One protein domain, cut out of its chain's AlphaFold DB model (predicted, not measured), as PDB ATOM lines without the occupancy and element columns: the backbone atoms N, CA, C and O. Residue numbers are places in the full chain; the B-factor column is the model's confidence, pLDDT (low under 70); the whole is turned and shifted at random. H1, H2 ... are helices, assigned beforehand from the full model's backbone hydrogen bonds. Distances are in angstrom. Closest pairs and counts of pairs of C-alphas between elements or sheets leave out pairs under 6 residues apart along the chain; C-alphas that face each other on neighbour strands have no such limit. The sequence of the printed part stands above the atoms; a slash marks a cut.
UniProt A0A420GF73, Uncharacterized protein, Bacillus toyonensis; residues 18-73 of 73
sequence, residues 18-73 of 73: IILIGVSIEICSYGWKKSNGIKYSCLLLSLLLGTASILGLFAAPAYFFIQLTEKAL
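Overview. This is residues 18 to 73 of the 73 residues of an uncharacterized protein of Bacillus toyonensis (UniProt A0A420GF73). A helical hairpin with unequal arms: the short helix H1 runs one way, the chain turns tightly, and the long helix H2 folds back beside it and sticks out far beyond it with residues 58 to 72. The printed part has 56 residues with two named helices, H1 then H2, and no named strand; the class is all helix. The whole is an extended rod, with a radius of gyration of the C-alphas of 16.6 A and spans of 57 by 15 by 7 A.

Arrangement. H1, residues 18 to 32, and H2, residues 36 to 72, form a helical hairpin over a tight link of 3 residues. They touch, and their closest C-alphas, those of Gly 31 and Lys 39, are 4.4 A apart. They run opposite ways at a shallow tilt of 13 degrees. H2 touches H1 with residues 38 to 53 alone. Every O i to N i+4 pair is within hydrogen-bond range in H1, and 32 of 33 are in H2.

Along the chain. H1 begins at C-alpha 18, (127.719, 101.527, 136.263), and is 21.5 A long from first to last C-alpha. H2 begins at C-alpha 36, (149.776, 87.890, 146.580), and ends 54.3 A away at C-alpha 72, (98.559, 105.297, 142.015).

Size, cuts and confidence. The C-alphas farthest apart, those of Ser 35 and Leu 73, are 57.4 A apart. The printed part has no cut. Residues 72 to 73 have pLDDT under 70.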
ATOM      1  N   ILE A  18     126.896 101.793 137.457       92.81
ATOM      2  CA  ILE A  18     127.719 101.527 136.263       92.81
ATOM      3  C   ILE A  18     129.166 101.991 136.475       92.81
ATOM      4  O   ILE A  18     130.103 101.256 136.151       92.81
ATOM      5  N   ILE A  19     129.363 103.183 137.047       95.00
ATOM      6  CA  ILE A  19     130.703 103.714 137.342       95.00
ATOM      7  C   ILE A  19     131.431 102.801 138.335       95.00
ATOM      8  O   ILE A  19     132.581 102.430 138.098       95.00
ATOM      9  N   LEU A  20     130.765 102.394 139.418       94.25
ATOM     10  CA  LEU A  20     131.349 101.517 140.436       94.25
ATOM     11  C   LEU A  20     131.693 100.126 139.886       94.25
ATOM     12  O   LEU A  20     132.722  99.565 140.270       94.25
ATOM     13  N   ILE A  21     130.901  99.590 138.951       94.12
ATOM     14  CA  ILE A  21     131.236  98.351 138.229       94.12
ATOM     15  C   ILE A  21     132.513  98.544 137.402       94.12
ATOM     16  O   ILE A  21     133.415  97.709 137.474       94.12
ATOM     17  N   GLY A  22     132.629  99.649 136.660       94.44
ATOM     18  CA  GLY A  22     133.841  99.970 135.899       94.44
ATOM     19  C   GLY A  22     135.083 100.054 136.792       94.44
ATOM     20  O   GLY A  22     136.086  99.388 136.527       94.44
ATOM     21  N   VAL A  23     134.979 100.783 137.907       94.88
ATOM     22  CA  VAL A  23     136.048 100.900 138.913       94.88
ATOM     23  C   VAL A  23     136.400  99.536 139.516       94.88
ATOM     24  O   VAL A  23     137.576  99.211 139.672       94.88
ATOM     25  N   SER A  24     135.403  98.701 139.821       93.38
ATOM     26  CA  SER A  24     135.618  97.346 140.338       93.38
ATOM     27  C   SER A  24     136.445  96.485 139.375       93.38
ATOM     28  O   SER A  24     137.385  95.809 139.811       93.38
ATOM     29  N   ILE A  25     136.145  96.535 138.073       93.12
ATOM     30  CA  ILE A  25     136.885  95.795 137.039       93.12
ATOM     31  C   ILE A  25     138.332  96.292 136.956       93.12
ATOM     32  O   ILE A  25     139.267  95.487 136.878       93.12
ATOM     33  N   GLU A  26     138.537  97.606 137.019       94.38
ATOM     34  CA  GLU A  26     139.868  98.208 136.956       94.38
ATOM     35  C   GLU A  26     140.728  97.841 138.178       94.38
ATOM     36  O   GLU A  26     141.886  97.443 138.018       94.38
ATOM     37  N   ILE A  27     140.149  97.850 139.384       91.69
ATOM     38  CA  ILE A  27     140.820  97.404 140.619       91.69
ATOM     39  C   ILE A  27     141.208  95.923 140.528       91.69
ATOM     40  O   ILE A  27     142.320  95.549 140.917       91.69
ATOM     41  N   CYS A  28     140.324  95.074 139.995       91.38
ATOM     42  CA  CYS A  28     140.618  93.655 139.789       91.38
ATOM     43  C   CYS A  28     141.797  93.461 138.821       91.38
ATOM     44  O   CYS A  28     142.758  92.748 139.130       91.38
ATOM     45  N   SER A  29     141.766  94.166 137.685       91.50
ATOM     46  CA  SER A  29     142.831  94.152 136.673       91.50
ATOM     47  C   SER A  29     144.172  94.644 137.233       91.50
ATOM     48  O   SER A  29     145.221  94.041 136.979       91.50
ATOM     49  N   TYR A  30     144.150  95.701 138.052       90.25
ATOM     50  CA  TYR A  30     145.331  96.219 138.741       90.25
ATOM     51  C   TYR A  30     145.910  95.198 139.731       90.25
ATOM     52  O   TYR A  30     147.107  94.895 139.690       90.25
ATOM     53  N   GLY A  31     145.060  94.626 140.589       88.31
ATOM     54  CA  GLY A  31     145.458  93.656 141.609       88.31
ATOM     55  C   GLY A  31     146.082  92.390 141.028       88.31
ATOM     56  O   GLY A  31     147.028  91.848 141.602       88.31
ATOM     57  N   TRP A  32     145.620  91.950 139.853       86.44
ATOM     58  CA  TRP A  32     146.141  90.752 139.188       86.44
ATOM     59  C   TRP A  32     147.623  90.861 138.796       86.44
ATOM     60  O   TRP A  32     148.306  89.841 138.702       86.44
ATOM     61  N   LYS A  33     148.136  92.086 138.612       87.94
ATOM     62  CA  LYS A  33     149.539  92.374 138.253       87.94
ATOM     63  C   LYS A  33     150.470  92.520 139.468       87.94
ATOM     64  O   LYS A  33     151.657  92.797 139.289       87.94
ATOM     65  N   LYS A  34     149.963  92.392 140.702       89.88
ATOM     66  CA  LYS A  34     150.722  92.611 141.949       89.88
ATOM     67  C   LYS A  34     150.936  91.333 142.766       89.88
ATOM     68  O   LYS A  34     150.422  90.269 142.440       89.88
ATOM     69  N   SER A  35     151.761  91.442 143.815       86.25
ATOM     70  CA  SER A  35     152.086  90.330 144.718       86.25
ATOM     71  C   SER A  35     150.847  89.818 145.461       86.25
ATOM     72  O   SER A  35     149.853  90.535 145.588       86.25
ATOM     73  N   ASN A  36     150.921  88.592 145.989       84.56
ATOM     74  CA  ASN A  36     149.776  87.890 146.580       84.56
ATOM     75  C   ASN A  36     148.987  88.723 147.604       84.56
ATOM     76  O   ASN A  36     147.765  88.749 147.528       84.56
ATOM     77  N   GLY A  37     149.651  89.448 148.512       85.56
ATOM     78  CA  GLY A  37     148.952  90.260 149.519       85.56
ATOM     79  C   GLY A  37     148.080  91.361 148.903       85.56
ATOM     80  O   GLY A  37     146.901  91.478 149.221       85.56
ATOM     81  N   ILE A  38     148.636  92.124 147.959       88.06
ATOM     82  CA  ILE A  38     147.915  93.205 147.268       88.06
ATOM     83  C   ILE A  38     146.835  92.623 146.347       88.06
ATOM     84  O   ILE A  38     145.739  93.173 146.260       88.06
ATOM     85  N   LYS A  39     147.112  91.481 145.707       89.88
ATOM     86  CA  LYS A  39     146.170  90.780 144.832       89.88
ATOM     87  C   LYS A  39     144.881  90.407 145.564       89.88
ATOM     88  O   LYS A  39     143.801  90.713 145.063       89.88
ATOM     89  N   TYR A  40     144.980  89.789 146.744       90.06
ATOM     90  CA  TYR A  40     143.798  89.391 147.518       90.06
ATOM     91  C   TYR A  40     143.020  90.591 148.060       90.06
ATOM     92  O   TYR A  40     141.794  90.590 147.981       90.06
ATOM     93  N   SER A  41     143.705  91.641 148.525       90.56
ATOM     94  CA  SER A  41     143.036  92.876 148.951       90.56
ATOM     95  C   SER A  41     142.279  93.543 147.801       90.56
ATOM     96  O   SER A  41     141.115  93.898 147.966       90.56
ATOM     97  N   CYS A  42     142.889  93.663 146.616       90.44
ATOM     98  CA  CYS A  42     142.221  94.209 145.431       90.44
ATOM     99  C   CYS A  42     141.038  93.347 144.977       90.44
ATOM    100  O   CYS A  42     139.999  93.896 144.625       90.44
ATOM    101  N   LEU A  43     141.166  92.016 145.008       91.19
ATOM    102  CA  LEU A  43     140.063  91.106 144.680       91.19
ATOM    103  C   LEU A  43     138.887  91.278 145.642       91.19
ATOM    104  O   LEU A  43     137.750  91.385 145.197       91.19
ATOM    105  N   LEU A  44     139.157  91.344 146.946       93.38
ATOM    106  CA  LEU A  44     138.119  91.513 147.961       93.38
ATOM    107  C   LEU A  44     137.418  92.872 147.817       93.38
ATOM    108  O   LEU A  44     136.192  92.948 147.873       93.38
ATOM    109  N   LEU A  45     138.183  93.932 147.556       92.12
ATOM    110  CA  LEU A  45     137.659  95.286 147.378       92.12
ATOM    111  C   LEU A  45     136.848  95.420 146.077       92.12
ATOM    112  O   LEU A  45     135.759  95.991 146.084       92.12
ATOM    113  N   SER A  46     137.320  94.813 144.983       92.25
ATOM    114  CA  SER A  46     136.581  94.695 143.720       92.25
ATOM    115  C   SER A  46     135.263  93.933 143.909       92.25
ATOM    116  O   SER A  46     134.216  94.400 143.454       92.25
ATOM    117  N   LEU A  47     135.287  92.811 144.637       93.50
ATOM    118  CA  LEU A  47     134.101  92.003 144.919       93.50
ATOM    119  C   LEU A  47     133.058  92.786 145.732       93.50
ATOM    120  O   LEU A  47     131.875  92.771 145.392       93.50
ATOM    121  N   LEU A  48     133.488  93.504 146.775       94.69
ATOM    122  CA  LEU A  48     132.607  94.357 147.581       94.69
ATOM    123  C   LEU A  48     131.973  95.475 146.745       94.69
ATOM    124  O   LEU A  48     130.760  95.663 146.808       94.69
ATOM    125  N   LEU A  49     132.754  96.178 145.914       93.88
ATOM    126  CA  LEU A  49     132.200  97.209 145.027       93.88
ATOM    127  C   LEU A  49     131.208  96.626 144.015       93.88
ATOM    128  O   LEU A  49     130.140  97.197 143.796       93.88
ATOM    129  N   GLY A  50     131.550  95.495 143.394       91.50
ATOM    130  CA  GLY A  50     130.699  94.857 142.390       91.50
ATOM    131  C   GLY A  50     129.370  94.396 142.986       91.50
ATOM    132  O   GLY A  50     128.309  94.700 142.446       91.50
ATOM    133  N   THR A  51     129.414  93.729 144.142       93.06
ATOM    134  CA  THR A  51     128.204  93.277 144.848       93.06
ATOM    135  C   THR A  51     127.329  94.443 145.303       93.06
ATOM    136  O   THR A  51     126.123  94.407 145.061       93.06
ATOM    137  N   ALA A  52     127.910  95.505 145.870       92.12
ATOM    138  CA  ALA A  52     127.165  96.709 146.243       92.12
ATOM    139  C   ALA A  52     126.486  97.370 145.032       92.12
ATOM    140  O   ALA A  52     125.323  97.762 145.113       92.12
ATOM    141  N   SER A  53     127.178  97.427 143.890       91.25
ATOM    142  CA  SER A  53     126.636  98.007 142.655       91.25
ATOM    143  C   SER A  53     125.459  97.202 142.114       91.25
ATOM    144  O   SER A  53     124.440  97.776 141.742       91.25
ATOM    145  N   ILE A  54     125.572  95.869 142.106       92.12
ATOM    146  CA  ILE A  54     124.491  94.977 141.671       92.12
ATOM    147  C   ILE A  54     123.284  95.114 142.605       92.12
ATOM    148  O   ILE A  54     122.159  95.249 142.128       92.12
ATOM    149  N   LEU A  55     123.503  95.131 143.924       91.69
ATOM    150  CA  LEU A  55     122.431  95.332 144.902       91.69
ATOM    151  C   LEU A  55     121.719  96.675 144.699       91.69
ATOM    152  O   LEU A  55     120.490  96.702 144.691       91.69
ATOM    153  N   GLY A  56     122.464  97.763 144.471       87.94
ATOM    154  CA  GLY A  56     121.893  99.074 144.144       87.94
ATOM    155  C   GLY A  56     121.065  99.049 142.856       87.94
ATOM    156  O   GLY A  56     119.948  99.567 142.826       87.94
ATOM    157  N   LEU A  57     121.556  98.348 141.828       89.19
ATOM    158  CA  LEU A  57     120.864  98.195 140.545       89.19
ATOM    159  C   LEU A  57     119.523  97.456 140.666       89.19
ATOM    160  O   LEU A  57     118.630  97.698 139.862       89.19
ATOM    161  N   PHE A  58     119.368  96.566 141.651       88.44
ATOM    162  CA  PHE A  58     118.100  95.884 141.929       88.44
ATOM    163  C   PHE A  58     117.198  96.671 142.884       88.44
ATOM    164  O   PHE A  58     115.985  96.735 142.678       88.44
ATOM    165  N   ALA A  59     117.775  97.280 143.921       88.25
ATOM    166  CA  ALA A  59     117.021  97.991 144.946       88.25
ATOM    167  C   ALA A  59     116.388  99.286 144.415       88.25
ATOM    168  O   ALA A  59     115.227  99.562 144.719       88.25
ATOM    169  N   ALA A  60     117.109 100.060 143.596       86.94
ATOM    170  CA  ALA A  60     116.618 101.349 143.108       86.94
ATOM    171  C   ALA A  60     115.370 101.222 142.202       86.94
ATOM    172  O   ALA A  60     114.388 101.927 142.459       86.94
ATOM    173  N   PRO A  61     115.310 100.305 141.209       85.75
ATOM    174  CA  PRO A  61     114.088 100.070 140.440       85.75
ATOM    175  C   PRO A  61     112.948  99.533 141.303       85.75
ATOM    176  O   PRO A  61     111.814  99.982 141.156       85.75
ATOM    177  N   ALA A  62     113.230  98.606 142.226       89.00
ATOM    178  CA  ALA A  62     112.209  98.064 143.118       89.00
ATOM    179  C   ALA A  62     111.554  99.176 143.953       89.00
ATOM    180  O   ALA A  62     110.329  99.269 144.003       89.00
ATOM    181  N   TYR A  63     112.359 100.074 144.528       86.81
ATOM    182  CA  TYR A  63     111.863 101.227 145.276       86.81
ATOM    183  C   TYR A  63     111.047 102.186 144.395       86.81
ATOM    184  O   TYR A  63     109.975 102.637 144.803       86.81
ATOM    185  N   PHE A  64     111.503 102.435 143.162       87.50
ATOM    186  CA  PHE A  64     110.772 103.247 142.187       87.50
ATOM    187  C   PHE A  64     109.376 102.673 141.893       87.50
ATOM    188  O   PHE A  64     108.393 103.411 141.953       87.50
ATOM    189  N   PHE A  65     109.264 101.366 141.626       87.31
ATOM    190  CA  PHE A  65     107.980 100.713 141.334       87.31
ATOM    191  C   PHE A  65     107.042 100.652 142.547       87.31
ATOM    192  O   PHE A  65     105.834 100.853 142.391       87.31
ATOM    193  N   ILE A  66     107.582 100.424 143.750       88.44
ATOM    194  CA  ILE A  66     106.799 100.453 144.995       88.44
ATOM    195  C   ILE A  66     106.179 101.841 145.184       88.44
ATOM    196  O   ILE A  66     104.964 101.957 145.319       88.44
ATOM    197  N   GLN A  67     106.980 102.904 145.079       85.19
ATOM    198  CA  GLN A  67     106.481 104.276 145.213       85.19
ATOM    199  C   GLN A  67     105.536 104.705 144.091       85.19
ATOM    200  O   GLN A  67     104.712 105.600 144.291       85.19
ATOM    201  N   LEU A  68     105.666 104.114 142.903       85.25
ATOM    202  CA  LEU A  68     104.722 104.334 141.811       85.25
ATOM    203  C   LEU A  68     103.350 103.749 142.164       85.25
ATOM    204  O   LEU A  68     102.333 104.393 141.933       85.25
ATOM    205  N   THR A  69     103.345 102.558 142.767       84.56
ATOM    206  CA  THR A  69     102.134 101.852 143.202       84.56
ATOM    207  C   THR A  69     101.462 102.575 144.367       84.56
ATOM    208  O   THR A  69     100.260 102.808 144.319       84.56
ATOM    209  N   GLU A  70     102.230 103.018 145.367       84.12
ATOM    210  CA  GLU A  70     101.714 103.787 146.513       84.12
ATOM    211  C   GLU A  70     101.090 105.133 146.123       84.12
ATOM    212  O   GLU A  70     100.257 105.650 146.855       84.12
ATOM    213  N   LYS A  71     101.505 105.725 144.999       74.62
ATOM    214  CA  LYS A  71     100.941 106.989 144.498       74.62
ATOM    215  C   LYS A  71      99.800 106.816 143.501       74.62
ATOM    216  O   LYS A  71      99.166 107.810 143.155       74.62
ATOM    217  N   ALA A  72      99.625 105.613 142.959       64.69
ATOM    218  CA  ALA A  72      98.559 105.297 142.015       64.69
ATOM    219  C   ALA A  72      97.282 104.797 142.716       64.69
ATOM    220  O   ALA A  72      96.219 104.828 142.097       64.69
ATOM    221  N   LEU A  73      97.401 104.342 143.970       54.22
ATOM    222  CA  LEU A  73      96.299 104.044 144.892       54.22
ATOM    223  C   LEU A  73      95.826 105.323 145.600       54.22
ATOM    224  O   LEU A  73      94.595 105.465 145.770       54.22
TER     225      LEU A  73